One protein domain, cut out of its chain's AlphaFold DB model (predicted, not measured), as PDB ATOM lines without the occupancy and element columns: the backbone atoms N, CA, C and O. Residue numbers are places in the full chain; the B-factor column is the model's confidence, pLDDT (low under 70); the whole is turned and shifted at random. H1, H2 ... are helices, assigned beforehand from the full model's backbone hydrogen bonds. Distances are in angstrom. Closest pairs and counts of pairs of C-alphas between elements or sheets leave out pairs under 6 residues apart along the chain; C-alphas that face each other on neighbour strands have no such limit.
ATOM      1  N   ARG A1624     123.433 172.618  93.064       76.71
ATOM      2  CA  ARG A1624     123.538 172.196  94.485       76.71
ATOM      3  C   ARG A1624     124.332 170.888  94.686       76.71
ATOM      4  O   ARG A1624     125.189 170.813  95.563       76.71
ATOM      5  N   SER A1625     124.153 169.896  93.809       79.20
ATOM      6  CA  SER A1625     124.926 168.637  93.812       79.20
ATOM      7  C   SER A1625     126.408 168.807  93.435       79.20
ATOM      8  O   SER A1625     127.271 168.159  94.026       79.20
ATOM      9  N   ASN A1626     126.734 169.711  92.504       82.65
ATOM     10  CA  ASN A1626     128.119 170.048  92.154       82.65
ATOM     11  C   ASN A1626     128.814 170.829  93.282       82.65
ATOM     12  O   ASN A1626     130.009 170.637  93.500       82.65
ATOM     13  N   ILE A1627     128.079 171.679  94.010       83.84
ATOM     14  CA  ILE A1627     128.574 172.414  95.187       83.84
ATOM     15  C   ILE A1627     128.901 171.430  96.311       83.84
ATOM     16  O   ILE A1627     130.026 171.427  96.814       83.84
ATOM     17  N   PHE A1628     127.963 170.537  96.644       85.47
ATOM     18  CA  PHE A1628     128.171 169.511  97.665       85.47
ATOM     19  C   PHE A1628     129.347 168.580  97.322       85.47
ATOM     20  O   PHE A1628     130.174 168.289  98.183       85.47
ATOM     21  N   LEU A1629     129.504 168.197  96.050       86.90
ATOM     22  CA  LEU A1629     130.656 167.430  95.562       86.90
ATOM     23  C   LEU A1629     131.988 168.186  95.706       86.90
ATOM     24  O   LEU A1629     132.992 167.604  96.121       86.90
ATOM     25  N   LEU A1630     132.020 169.468  95.333       87.56
ATOM     26  CA  LEU A1630     133.202 170.320  95.482       87.56
ATOM     27  C   LEU A1630     133.610 170.425  96.954       87.56
ATOM     28  O   LEU A1630     134.794 170.275  97.261       87.56
ATOM     29  N   ASN A1631     132.634 170.602  97.849       87.63
ATOM     30  CA  ASN A1631     132.867 170.621  99.289       87.63
ATOM     31  C   ASN A1631     133.396 169.265  99.789       87.63
ATOM     32  O   ASN A1631     134.430 169.216 100.450       87.63
ATOM     33  N   PHE A1632     132.775 168.153  99.372       88.77
ATOM     34  CA  PHE A1632     133.185 166.785  99.712       88.77
ATOM     35  C   PHE A1632     134.660 166.508  99.372       88.77
ATOM     36  O   PHE A1632     135.398 165.951 100.186       88.77
ATOM     37  N   ILE A1633     135.115 166.908  98.178       89.50
ATOM     38  CA  ILE A1633     136.501 166.689  97.726       89.50
ATOM     39  C   ILE A1633     137.487 167.565  98.507       89.50
ATOM     40  O   ILE A1633     138.550 167.081  98.904       89.50
ATOM     41  N   VAL A1634     137.147 168.835  98.740       90.37
ATOM     42  CA  VAL A1634     137.974 169.772  99.519       90.37
ATOM     43  C   VAL A1634     138.158 169.269 100.949       90.37
ATOM     44  O   VAL A1634     139.295 169.121 101.401       90.37
ATOM     45  N   HIS A1635     137.060 168.899 101.609       88.70
ATOM     46  CA  HIS A1635     137.064 168.313 102.947       88.70
ATOM     47  C   HIS A1635     137.831 166.991 103.019       88.70
ATOM     48  O   HIS A1635     138.657 166.822 103.914       88.70
ATOM     49  N   GLN A1636     137.654 166.072 102.061       89.37
ATOM     50  CA  GLN A1636     138.424 164.820 102.031       89.37
ATOM     51  C   GLN A1636     139.937 165.079 101.922       89.37
ATOM     52  O   GLN A1636     140.731 164.421 102.600       89.37
ATOM     53  N   ILE A1637     140.357 166.027 101.075       87.81
ATOM     54  CA  ILE A1637     141.775 166.379 100.922       87.81
ATOM     55  C   ILE A1637     142.302 167.050 102.197       87.81
ATOM     56  O   ILE A1637     143.395 166.711 102.642       87.81
ATOM     57  N   HIS A1638     141.530 167.938 102.828       87.57
ATOM     58  CA  HIS A1638     141.923 168.590 104.080       87.57
ATOM     59  C   HIS A1638     142.029 167.599 105.253       87.57
ATOM     60  O   HIS A1638     143.053 167.550 105.925       87.57
ATOM     61  N   SER A1639     141.051 166.704 105.414       80.95
ATOM     62  CA  SER A1639     141.083 165.561 106.344       80.95
ATOM     63  C   SER A1639     142.320 164.666 106.129       80.95
ATOM     64  O   SER A1639     142.983 164.235 107.078       80.95
ATOM     65  N   SER A1640     142.725 164.472 104.867       79.35
ATOM     66  CA  SER A1640     143.959 163.752 104.510       79.35
ATOM     67  C   SER A1640     145.243 164.532 104.845       79.35
ATOM     68  O   SER A1640     146.275 163.914 105.098       79.35
ATOM     69  N   ILE A1641     145.206 165.871 104.849       80.91
ATOM     70  CA  ILE A1641     146.317 166.740 105.282       80.91
ATOM     71  C   ILE A1641     146.453 166.710 106.811       80.91
ATOM     72  O   ILE A1641     147.547 166.473 107.315       80.91
ATOM     73  N   LEU A1642     145.349 166.882 107.545       76.28
ATOM     74  CA  LEU A1642     145.323 166.883 109.014       76.28
ATOM     75  C   LEU A1642     145.850 165.569 109.606       76.28
ATOM     76  O   LEU A1642     146.631 165.579 110.554       76.28
ATOM     77  N   SER A1643     145.478 164.444 108.990       69.51
ATOM     78  CA  SER A1643     145.953 163.100 109.344       69.51
ATOM     79  C   SER A1643     147.332 162.739 108.758       69.51
ATOM     80  O   SER A1643     147.739 161.585 108.828       69.51
ATOM     81  N   ASN A1644     148.059 163.697 108.166       68.75
ATOM     82  CA  ASN A1644     149.394 163.542 107.558       68.75
ATOM     83  C   ASN A1644     149.504 162.530 106.388       68.75
ATOM     84  O   ASN A1644     150.583 162.349 105.819       68.75
ATOM     85  N   HIS A1645     148.401 161.906 105.964       68.21
ATOM     86  CA  HIS A1645     148.359 160.988 104.820       68.21
ATOM     87  C   HIS A1645     148.646 161.690 103.481       68.21
ATOM     88  O   HIS A1645     149.120 161.058 102.533       68.21
ATOM     89  N   TYR A1646     148.374 162.993 103.378       73.49
ATOM     90  CA  TYR A1646     148.580 163.808 102.182       73.49
ATOM     91  C   TYR A1646     149.974 164.454 102.186       73.49
ATOM     92  O   TYR A1646     150.143 165.605 102.578       73.49
ATOM     93  N   GLN A1647     150.987 163.690 101.769       68.37
ATOM     94  CA  GLN A1647     152.400 164.070 101.922       68.37
ATOM     95  C   GLN A1647     152.756 165.337 101.139       68.37
ATOM     96  O   GLN A1647     152.984 165.295  99.928       68.37
ATOM     97  N   ILE A1650     153.723 171.435 103.969       66.19
ATOM     98  CA  ILE A1650     152.790 172.555 104.126       66.19
ATOM     99  C   ILE A1650     153.251 173.432 105.294       66.19
ATOM    100  O   ILE A1650     153.140 173.029 106.448       66.19
ATOM    101  N   TYR A1651     153.742 174.636 104.994       66.03
ATOM    102  CA  TYR A1651     154.207 175.606 105.988       66.03
ATOM    103  C   TYR A1651     153.865 177.037 105.559       66.03
ATOM    104  O   TYR A1651     153.870 177.352 104.371       66.03
ATOM    105  N   GLY A1652     153.637 177.925 106.528       71.67
ATOM    106  CA  GLY A1652     153.482 179.359 106.278       71.67
ATOM    107  C   GLY A1652     152.111 179.785 105.741       71.67
ATOM    108  O   GLY A1652     151.080 179.174 106.025       71.67
ATOM    109  N   ILE A1653     152.106 180.908 105.020       77.78
ATOM    110  CA  ILE A1653     150.904 181.717 104.776       77.78
ATOM    111  C   ILE A1653     149.882 181.041 103.847       77.78
ATOM    112  O   ILE A1653     148.678 181.200 104.039       77.78
ATOM    113  N   ASP A1654     150.352 180.228 102.900       79.35
ATOM    114  CA  ASP A1654     149.509 179.583 101.886       79.35
ATOM    115  C   ASP A1654     148.585 178.516 102.494       79.35
ATOM    116  O   ASP A1654     147.492 178.262 101.984       79.35
ATOM    117  N   PHE A1655     148.981 177.918 103.625       81.71
ATOM    118  CA  PHE A1655     148.116 177.009 104.377       81.71
ATOM    119  C   PHE A1655     146.984 177.746 105.087       81.71
ATOM    120  O   PHE A1655     145.861 177.251 105.124       81.71
ATOM    121  N   ILE A1656     147.256 178.952 105.594       83.29
ATOM    122  CA  ILE A1656     146.221 179.800 106.187       83.29
ATOM    123  C   ILE A1656     145.219 180.216 105.105       83.29
ATOM    124  O   ILE A1656     144.023 180.180 105.365       83.29
ATOM    125  N   ASP A1657     145.661 180.499 103.874       85.70
ATOM    126  CA  ASP A1657     144.744 180.734 102.746       85.70
ATOM    127  C   ASP A1657     143.879 179.508 102.417       85.70
ATOM    128  O   ASP A1657     142.681 179.651 102.174       85.70
ATOM    129  N   LEU A1658     144.447 178.295 102.441       87.00
ATOM    130  CA  LEU A1658     143.675 177.057 102.277       87.00
ATOM    131  C   LEU A1658     142.633 176.882 103.398       87.00
ATOM    132  O   LEU A1658     141.468 176.624 103.100       87.00
ATOM    133  N   ILE A1659     143.004 177.091 104.664       85.32
ATOM    134  CA  ILE A1659     142.065 177.045 105.800       85.32
ATOM    135  C   ILE A1659     140.985 178.127 105.673       85.32
ATOM    136  O   ILE A1659     139.815 177.847 105.910       85.32
ATOM    137  N   VAL A1660     141.340 179.342 105.252       86.39
ATOM    138  CA  VAL A1660     140.401 180.456 105.059       86.39
ATOM    139  C   VAL A1660     139.382 180.161 103.956       86.39
ATOM    140  O   VAL A1660     138.197 180.441 104.143       86.39
ATOM    141  N   TYR A1661     139.789 179.558 102.831       87.73
ATOM    142  CA  TYR A1661     138.828 179.092 101.824       87.73
ATOM    143  C   TYR A1661     137.866 178.044 102.401       87.73
ATOM    144  O   TYR A1661     136.681 178.069 102.085       87.73
ATOM    145  N   LEU A1662     138.348 177.155 103.269       85.87
ATOM    146  CA  LEU A1662     137.538 176.086 103.853       85.87
ATOM    147  C   LEU A1662     136.576 176.623 104.937       85.87
ATOM    148  O   LEU A1662     135.389 176.321 104.909       85.87
ATOM    149  N   CYS A1663     137.025 177.560 105.779       82.99
ATOM    150  CA  CYS A1663     136.164 178.313 106.700       82.99
ATOM    151  C   CYS A1663     135.078 179.118 105.960       82.99
ATOM    152  O   CYS A1663     133.948 179.215 106.435       82.99
ATOM    153  N   ARG A1664     135.387 179.673 104.777       83.28
ATOM    154  CA  ARG A1664     134.388 180.341 103.925       83.28
ATOM    155  C   ARG A1664     133.392 179.364 103.290       83.28
ATOM    156  O   ARG A1664     132.256 179.765 103.057       83.28
ATOM    157  N   ALA A1665     133.788 178.121 103.021       82.75
ATOM    158  CA  ALA A1665     132.875 177.083 102.540       82.75
ATOM    159  C   ALA A1665     131.908 176.603 103.639       82.75
ATOM    160  O   ALA A1665     130.735 176.385 103.358       82.75
ATOM    161  N   ASP A1666     132.378 176.494 104.886       78.84
ATOM    162  CA  ASP A1666     131.579 175.967 106.002       78.84
ATOM    163  C   ASP A1666     130.705 177.027 106.704       78.84
ATOM    164  O   ASP A1666     129.604 176.716 107.157       78.84
ATOM    165  N   TYR A1667     131.172 178.280 106.808       76.45
ATOM    166  CA  TYR A1667     130.492 179.338 107.580       76.45
ATOM    167  C   TYR A1667     130.052 180.556 106.759       76.45
ATOM    168  O   TYR A1667     129.528 181.496 107.349       76.45
ATOM    169  N   TYR A1668     130.259 180.562 105.435       74.39
ATOM    170  CA  TYR A1668     130.042 181.697 104.523       74.39
ATOM    171  C   TYR A1668     130.887 182.945 104.846       74.39
ATOM    172  O   TYR A1668     131.791 183.310 104.090       74.39
ATOM    173  N   ASP A1669     130.624 183.608 105.965       72.29
ATOM    174  CA  ASP A1669     131.276 184.840 106.392       72.29
ATOM    175  C   ASP A1669     131.496 184.848 107.911       72.29
ATOM    176  O   ASP A1669     130.749 184.224 108.665       72.29
ATOM    177  N   TYR A1670     132.507 185.578 108.391       67.61
ATOM    178  CA  TYR A1670     132.788 185.639 109.830       67.61
ATOM    179  C   TYR A1670     131.604 186.216 110.631       67.61
ATOM    180  O   TYR A1670     131.390 185.825 111.776       67.61
ATOM    181  N   SER A1671     130.778 187.065 110.010       68.43
ATOM    182  CA  SER A1671     129.538 187.591 110.598       68.43
ATOM    183  C   SER A1671     128.520 186.487 110.935       68.43
ATOM    184  O   SER A1671     127.839 186.557 111.954       68.43
ATOM    185  N   GLU A1672     128.427 185.442 110.105       63.42
ATOM    186  CA  GLU A1672     127.573 184.264 110.333       63.42
ATOM    187  C   GLU A1672     128.149 183.349 111.421       63.42
ATOM    188  O   GLU A1672     127.423 182.880 112.296       63.42
ATOM    189  N   LEU A1673     129.469 183.145 111.415       65.86
ATOM    190  CA  LEU A1673     130.180 182.423 112.472       65.86
ATOM    191  C   LEU A1673     129.945 183.101 113.837       65.86
ATOM    192  O   LEU A1673     129.625 182.428 114.815       65.86
ATOM    193  N   GLN A1674     129.995 184.436 113.878       65.75
ATOM    194  CA  GLN A1674     129.740 185.224 115.082       65.75
ATOM    195  C   GLN A1674     128.260 185.222 115.519       65.75
ATOM    196  O   GLN A1674     128.007 185.268 116.720       65.75
ATOM    197  N   LYS A1675     127.288 185.077 114.600       63.13
ATOM    198  CA  LYS A1675     125.879 184.778 114.953       63.13
ATOM    199  C   LYS A1675     125.719 183.395 115.607       63.13
ATOM    200  O   LYS A1675     124.869 183.233 116.472       63.13
ATOM    201  N   ARG A1676     126.512 182.393 115.202       55.92
ATOM    202  CA  ARG A1676     126.429 180.991 115.679       55.92
ATOM    203  C   ARG A1676     127.208 180.714 116.979       55.92
ATOM    204  O   ARG A1676     127.383 179.553 117.354       55.92
ATOM    205  N   HIS A1677     127.694 181.743 117.678       53.09
ATOM    206  CA  HIS A1677     128.629 181.576 118.801       53.09
ATOM    207  C   HIS A1677     128.049 180.978 120.099       53.09
ATOM    208  O   HIS A1677     128.822 180.738 121.023       53.09
ATOM    209  N   GLU A1678     126.758 180.641 120.170       51.58
ATOM    210  CA  GLU A1678     126.197 179.876 121.300       51.58
ATOM    211  C   GLU A1678     126.751 178.435 121.397       51.58
ATOM    212  O   GLU A1678     126.666 177.816 122.459       51.58
ATOM    213  N   HIS A1679     127.338 177.890 120.317       52.44
ATOM    214  CA  HIS A1679     127.727 176.469 120.250       52.44
ATOM    215  C   HIS A1679     129.124 176.140 119.688       52.44
ATOM    216  O   HIS A1679     129.483 174.966 119.686       52.44
ATOM    217  N   ILE A1680     129.922 177.106 119.209       55.75
ATOM    218  CA  ILE A1680     131.265 176.816 118.660       55.75
ATOM    219  C   ILE A1680     132.305 177.804 119.193       55.75
ATOM    220  O   ILE A1680     132.244 179.007 118.917       55.75
ATOM    221  N   THR A1681     133.308 177.284 119.905       61.31
ATOM    222  CA  THR A1681     134.466 178.052 120.378       61.31
ATOM    223  C   THR A1681     135.584 178.104 119.334       61.31
ATOM    224  O   THR A1681     135.762 177.211 118.503       61.31
ATOM    225  N   PHE A1682     136.424 179.143 119.400       64.52
ATOM    226  CA  PHE A1682     137.575 179.276 118.495       64.52
ATOM    227  C   PHE A1682     138.599 178.130 118.644       64.52
ATOM    228  O   PHE A1682     139.276 177.777 117.680       64.52
ATOM    229  N   ASN A1683     138.666 177.497 119.820       65.38
ATOM    230  CA  ASN A1683     139.530 176.341 120.069       65.38
ATOM    231  C   ASN A1683     139.046 175.077 119.340       65.38
ATOM    232  O   ASN A1683     139.869 174.262 118.933       65.38
ATOM    233  N   GLU A1684     137.737 174.907 119.145       65.59
ATOM    234  CA  GLU A1684     137.178 173.807 118.345       65.59
ATOM    235  C   GLU A1684     137.400 174.052 116.852       65.59
ATOM    236  O   GLU A1684     137.826 173.146 116.141       65.59
ATOM    237  N   LEU A1685     137.247 175.300 116.399       69.22
ATOM    238  CA  LEU A1685     137.619 175.711 115.042       69.22
ATOM    239  C   LEU A1685     139.097 175.396 114.745       69.22
ATOM    240  O   LEU A1685     139.415 174.811 113.714       69.22
ATOM    241  N   ILE A1686     140.000 175.704 115.681       71.21
ATOM    242  CA  ILE A1686     141.417 175.349 115.555       71.21
ATOM    243  C   ILE A1686     141.637 173.825 115.551       71.21
ATOM    244  O   ILE A1686     142.368 173.339 114.694       71.21
ATOM    245  N   LYS A1687     140.981 173.056 116.434       68.40
ATOM    246  CA  LYS A1687     141.071 171.579 116.439       68.40
ATOM    247  C   LYS A1687     140.572 170.933 115.140       68.40
ATOM    248  O   LYS A1687     141.075 169.876 114.772       68.40
ATOM    249  N   ASN A1688     139.603 171.551 114.465       68.94
ATOM    250  CA  ASN A1688     138.987 171.010 113.253       68.94
ATOM    251  C   ASN A1688     139.790 171.299 111.971       68.94
ATOM    252  O   ASN A1688     139.684 170.523 111.023       68.94
ATOM    253  N   TYR A1689     140.585 172.380 111.931       75.14
ATOM    254  CA  TYR A1689     141.300 172.818 110.716       75.14
ATOM    255  C   TYR A1689     142.833 172.903 110.844       75.14
ATOM    256  O   TYR A1689     143.514 173.143 109.846       75.14
ATOM    257  N   PHE A1690     143.412 172.683 112.032       74.22
ATOM    258  CA  PHE A1690     144.866 172.594 112.229       74.22
ATOM    259  C   PHE A1690     145.282 171.217 112.771       74.22
ATOM    260  O   PHE A1690     144.578 170.648 113.607       74.22
ATOM    261  N   PRO A1691     146.447 170.670 112.364       67.08
ATOM    262  CA  PRO A1691     146.956 169.428 112.936       67.08
ATOM    263  C   PRO A1691     147.227 169.596 114.437       67.08
ATOM    264  O   PRO A1691     148.046 170.426 114.831       67.08
ATOM    265  N   ILE A1692     146.579 168.776 115.272       62.67
ATOM    266  CA  ILE A1692     146.614 168.891 116.745       62.67
ATOM    267  C   ILE A1692     148.057 168.958 117.280       62.67
ATOM    268  O   ILE A1692     148.357 169.755 118.166       62.67
ATOM    269  N   HIS A1693     148.973 168.188 116.684       60.71
ATOM    270  CA  HIS A1693     150.377 168.140 117.090       60.71
ATOM    271  C   HIS A1693     151.129 169.478 116.944       60.71
ATOM    272  O   HIS A1693     152.046 169.721 117.724       60.71
ATOM    273  N   TRP A1694     150.730 170.377 116.030       61.67
ATOM    274  CA  TRP A1694     151.337 171.717 115.901       61.67
ATOM    275  C   TRP A1694     150.993 172.634 117.081       61.67
ATOM    276  O   TRP A1694     151.761 173.535 117.410       61.67
ATOM    277  N   ILE A1723     144.003 184.862 110.455       80.42
ATOM    278  CA  ILE A1723     142.884 184.204 109.757       80.42
ATOM    279  C   ILE A1723     141.835 185.245 109.325       80.42
ATOM    280  O   ILE A1723     141.426 185.247 108.167       80.42
ATOM    281  N   LEU A1724     141.449 186.170 110.210       78.23
ATOM    282  CA  LEU A1724     140.496 187.254 109.921       78.23
ATOM    283  C   LEU A1724     140.974 188.209 108.814       78.23
ATOM    284  O   LEU A1724     140.235 188.498 107.868       78.23
ATOM    285  N   ASP A1725     142.216 188.681 108.903       82.25
ATOM    286  CA  ASP A1725     142.835 189.551 107.899       82.25
ATOM    287  C   ASP A1725     142.850 188.883 106.516       82.25
ATOM    288  O   ASP A1725     142.464 189.489 105.513       82.25
ATOM    289  N   ARG A1726     143.217 187.600 106.447       80.48
ATOM    290  CA  ARG A1726     143.262 186.873 105.173       80.48
ATOM    291  C   ARG A1726     141.875 186.490 104.657       80.48
ATOM    292  O   ARG A1726     141.655 186.587 103.451       80.48
ATOM    293  N   TRP A1727     140.905 186.202 105.528       80.97
ATOM    294  CA  TRP A1727     139.497 186.013 105.148       80.97
ATOM    295  C   TRP A1727     138.928 187.277 104.492       80.97
ATOM    296  O   TRP A1727     138.430 187.211 103.367       80.97
ATOM    297  N   THR A1728     139.100 188.447 105.114       76.25
ATOM    298  CA  THR A1728     138.614 189.726 104.555       76.25
ATOM    299  C   THR A1728     139.381 190.207 103.314       76.25
ATOM    300  O   THR A1728     138.850 191.007 102.537       76.25
ATOM    301  N   LYS A1729     140.607 189.720 103.082       74.75
ATOM    302  CA  LYS A1729     141.364 189.948 101.837       74.75
ATOM    303  C   LYS A1729     140.905 189.022 100.707       74.75
ATOM    304  O   LYS A1729     140.622 189.503  99.609       74.75
ATOM    305  N   LEU A1730     140.770 187.719 100.962       70.45
ATOM    306  CA  LEU A1730     140.390 186.738  99.938       70.45
ATOM    307  C   LEU A1730     138.938 186.899  99.456       70.45
ATOM    308  O   LEU A1730     138.675 186.698  98.269       70.45
ATOM    309  N   THR A1731     138.008 187.346 100.310       64.96
ATOM    310  CA  THR A1731     136.645 187.704  99.869       64.96
ATOM    311  C   THR A1731     136.665 188.833  98.840       64.96
ATOM    312  O   THR A1731     136.086 188.684  97.761       64.96
ATOM    313  N   GLU A1764     120.279 182.064 100.501       60.46
ATOM    314  CA  GLU A1764     120.728 180.688 100.184       60.46
ATOM    315  C   GLU A1764     121.568 180.668  98.894       60.46
ATOM    316  O   GLU A1764     122.671 180.122  98.887       60.46
ATOM    317  N   ASN A1765     121.109 181.347  97.835       66.26
ATOM    318  CA  ASN A1765     121.832 181.426  96.562       66.26
ATOM    319  C   ASN A1765     123.225 182.073  96.704       66.26
ATOM    320  O   ASN A1765     124.173 181.642  96.047       66.26
ATOM    321  N   GLN A1766     123.381 183.086  97.566       72.59
ATOM    322  CA  GLN A1766     124.690 183.690  97.848       72.59
ATOM    323  C   GLN A1766     125.616 182.752  98.635       72.59
ATOM    324  O   GLN A1766     126.816 182.713  98.345       72.59
ATOM    325  N   ILE A1767     125.083 181.982  99.591       76.12
ATOM    326  CA  ILE A1767     125.850 181.001 100.375       76.12
ATOM    327  C   ILE A1767     126.369 179.880  99.467       76.12
ATOM    328  O   ILE A1767     127.575 179.613  99.450       76.12
ATOM    329  N   ASP A1768     125.494 179.286  98.653       78.69
ATOM    330  CA  ASP A1768     125.837 178.235  97.686       78.69
ATOM    331  C   ASP A1768     126.906 178.722  96.683       78.69
ATOM    332  O   ASP A1768     127.916 178.051  96.445       78.69
ATOM    333  N   LEU A1769     126.748 179.940  96.152       80.87
ATOM    334  CA  LEU A1769     127.684 180.549  95.204       80.87
ATOM    335  C   LEU A1769     129.052 180.869  95.836       80.87
ATOM    336  O   LEU A1769     130.096 180.641  95.217       80.87
ATOM    337  N   ALA A1770     129.083 181.349  97.081       80.65
ATOM    338  CA  ALA A1770     130.332 181.574  97.807       80.65
ATOM    339  C   ALA A1770     131.049 180.263  98.158       80.65
ATOM    340  O   ALA A1770     132.269 180.192  97.995       80.65
ATOM    341  N   THR A1771     130.308 179.231  98.567       84.82
ATOM    342  CA  THR A1771     130.828 177.883  98.850       84.82
ATOM    343  C   THR A1771     131.442 177.268  97.594       84.82
ATOM    344  O   THR A1771     132.581 176.798  97.626       84.82
ATOM    345  N   PHE A1772     130.755 177.372  96.448       86.39
ATOM    346  CA  PHE A1772     131.275 176.955  95.142       86.39
ATOM    347  C   PHE A1772     132.634 177.597  94.834       86.39
ATOM    348  O   PHE A1772     133.618 176.895  94.582       86.39
ATOM    349  N   TYR A1773     132.721 178.932  94.890       85.82
ATOM    350  CA  TYR A1773     133.961 179.644  94.580       85.82
ATOM    351  C   TYR A1773     135.061 179.439  95.625       85.82
ATOM    352  O   TYR A1773     136.238 179.437  95.261       85.82
ATOM    353  N   ALA A1774     134.725 179.245  96.900       87.97
ATOM    354  CA  ALA A1774     135.700 178.964  97.947       87.97
ATOM    355  C   ALA A1774     136.355 177.589  97.739       87.97
ATOM    356  O   ALA A1774     137.579 177.507  97.604       87.97
ATOM    357  N   CYS A1775     135.552 176.536  97.563       88.22
ATOM    358  CA  CYS A1775     136.041 175.188  97.270       88.22
ATOM    359  C   CYS A1775     136.822 175.118  95.947       88.22
ATOM    360  O   CYS A1775     137.874 174.478  95.861       88.22
ATOM    361  N   PHE A1776     136.364 175.831  94.915       87.49
ATOM    362  CA  PHE A1776     137.075 175.913  93.639       87.49
ATOM    363  C   PHE A1776     138.448 176.589  93.780       87.49
ATOM    364  O   PHE A1776     139.440 176.107  93.223       87.49
ATOM    365  N   ASN A1777     138.534 177.687  94.540       87.42
ATOM    366  CA  ASN A1777     139.799 178.379  94.780       87.42
ATOM    367  C   ASN A1777     140.744 177.578  95.690       87.42
ATOM    368  O   ASN A1777     141.940 177.570  95.407       87.42
ATOM    369  N   TYR A1778     140.236 176.822  96.672       91.48
ATOM    370  CA  TYR A1778     141.025 175.857  97.450       91.48
ATOM    371  C   TYR A1778     141.741 174.856  96.531       91.48
ATOM    372  O   TYR A1778     142.971 174.759  96.540       91.48
ATOM    373  N   LEU A1779     140.992 174.153  95.668       89.71
ATOM    374  CA  LEU A1779     141.566 173.156  94.752       89.71
ATOM    375  C   LEU A1779     142.527 173.790  93.739       89.71
ATOM    376  O   LEU A1779     143.577 173.221  93.440       89.71
ATOM    377  N   LYS A1780     142.201 174.984  93.231       87.86
ATOM    378  CA  LYS A1780     143.063 175.751  92.323       87.86
ATOM    379  C   LYS A1780     144.376 176.174  92.996       87.86
ATOM    380  O   LYS A1780     145.423 176.068  92.360       87.86
ATOM    381  N   HIS A1781     144.335 176.616  94.255       88.94
ATOM    382  CA  HIS A1781     145.522 177.020  95.009       88.94
ATOM    383  C   HIS A1781     146.410 175.807  95.313       88.94
ATOM    384  O   HIS A1781     147.588 175.801  94.958       88.94
ATOM    385  N   LEU A1782     145.825 174.720  95.827       88.25
ATOM    386  CA  LEU A1782     146.531 173.465  96.100       88.25
ATOM    387  C   LEU A1782     147.168 172.872  94.825       88.25
ATOM    388  O   LEU A1782     148.311 172.412  94.862       88.25
ATOM    389  N   LYS A1783     146.488 172.957  93.668       86.38
ATOM    390  CA  LYS A1783     147.052 172.561  92.363       86.38
ATOM    391  C   LYS A1783     148.211 173.449  91.902       86.38
ATOM    392  O   LYS A1783     149.097 172.950  91.209       86.38
ATOM    393  N   HIS A1784     148.203 174.738  92.237       86.06
ATOM    394  CA  HIS A1784     149.295 175.648  91.891       86.06
ATOM    395  C   HIS A1784     150.551 175.344  92.715       86.06
ATOM    396  O   HIS A1784     151.620 175.163  92.137       86.06
ATOM    397  N   LEU A1785     150.391 175.201  94.034       83.14
ATOM    398  CA  LEU A1785     151.479 174.902  94.966       83.14
ATOM    399  C   LEU A1785     152.112 173.522  94.697       83.14
ATOM    400  O   LEU A1785     153.334 173.391  94.668       83.14
ATOM    401  N   PHE A1786     151.292 172.486  94.469       83.35
ATOM    402  CA  PHE A1786     151.743 171.085  94.443       83.35
ATOM    403  C   PHE A1786     151.229 170.309  93.223       83.35
ATOM    404  O   PHE A1786     150.664 169.214  93.322       83.35
ATOM    405  N   SER A1787     151.472 170.876  92.041       83.19
ATOM    406  CA  SER A1787     151.004 170.393  90.731       83.19
ATOM    407  C   SER A1787     151.238 168.899  90.452       83.19
ATOM    408  O   SER A1787     150.375 168.261  89.848       83.19
ATOM    409  N   TYR A1788     152.348 168.316  90.922       84.09
ATOM    410  CA  TYR A1788     152.660 166.886  90.754       84.09
ATOM    411  C   TYR A1788     151.975 165.956  91.775       84.09
ATOM    412  O   TYR A1788     151.807 164.771  91.485       84.09
ATOM    413  N   ARG A1789     151.582 166.456  92.957       85.49
ATOM    414  CA  ARG A1789     150.908 165.665  94.009       85.49
ATOM    415  C   ARG A1789     149.380 165.762  93.942       85.49
ATOM    416  O   ARG A1789     148.707 164.925  94.537       85.49
TER     417      ARG A1789
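AT A GLANCE: This is residues 1624 to 1647, 1650 to 1694, 1723 to 1731 and 1764 to 1789 of the 1990 residues of a protein of Schistosoma mansoni (UniProt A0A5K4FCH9). Three long helices, H1, H2 and H6, make a loose three-cornered bundle: H2 and H6 run side by side in opposite directions, and H1 crosses them on one side. Short H5 crosses H2 on the side away from H1, while H3 sits past the last residue of H2 and short H4 lies on the side of H2 away from H6. The printed part has 104 residues with six named helices, H1 to H6 in order, and no named strand; the class is all helix. The whole is compact, with a radius of gyration of the C-alphas of 13.5 A and spans of 38 by 32 by 24 A.

IN THESE COORDINATES: Find C-alpha 1624 at (123.538, 172.196, 94.485); from there H1 runs through residues 1624 to 1642, 26.7 A from first to last C-alpha. Past a cut, H2 takes residues 1653 to 1667, 20.7 A, beginning at C-alpha 1653 (150.904, 181.717, 104.776). H3 follows at residues 1670 to 1675, 8.6 A, and H4 at residues 1682 to 1689, 10.8 A. Beyond the next cut, look for H5 at residues 1723 to 1731, 12.2 A. H6, the longest, takes residues 1764 to 1785, 31.7 A, and ends at C-alpha 1785 (151.479, 174.902, 94.966).

HOW THE PARTS SIT: H1, H2 and H6 form an up and down bundle, each running against the one before it in the chain. H2 is the hub, touching three helices. It touches H6 at a shallow tilt of 22 degrees, opposite ways; the closest C-alphas, of Ala 1665 and Thr 1771, are 4.3 A apart. H1 touches H6 at a steep tilt of 43 degrees, the same way, closest at Ile 1627 and Phe 1772, C-alphas 5.3 A apart. H1 and H2 only just touch, with 3 pairs of C-alphas within 8 A, through residues 1631 to 1635 and 1662 to 1665 alone; the closest C-alphas are those of Asn 1631 and Ala 1665, 7.2 A apart. H5 touches H2, about perpendicular at 75 degrees, with the closest C-alphas, of Val 1660 and Trp 1727, 5.6 A apart. H3 is close to but not clearly touching H2, the closest C-alphas being those of Tyr 1667 and Leu 1673, 5.8 A apart. H4 is close to but not clearly touching H2, with the closest C-alphas, of Ile 1659 and Tyr 1689, 6.5 A apart. H1 and H5 are apart, as are H5 and H6. In H1 to H6 every O i to N i+4 pair is within hydrogen-bond range.

THE WHOLE: The C-alphas farthest apart, of Glu 1678 and Tyr 1788, are 42.5 A apart. Residues 1648 to 1649, 1695 to 1722 and 1732 to 1763 are not printed; the C-alpha gaps across these cuts are 8.8 A, 16.3 A and 17.4 A. Of the links printed whole, H2 to H3 is tight and H3 to H4 short. Mean pLDDT of the printed part is 76.9, and 31 residues are under 70, among them 1670 to 1685.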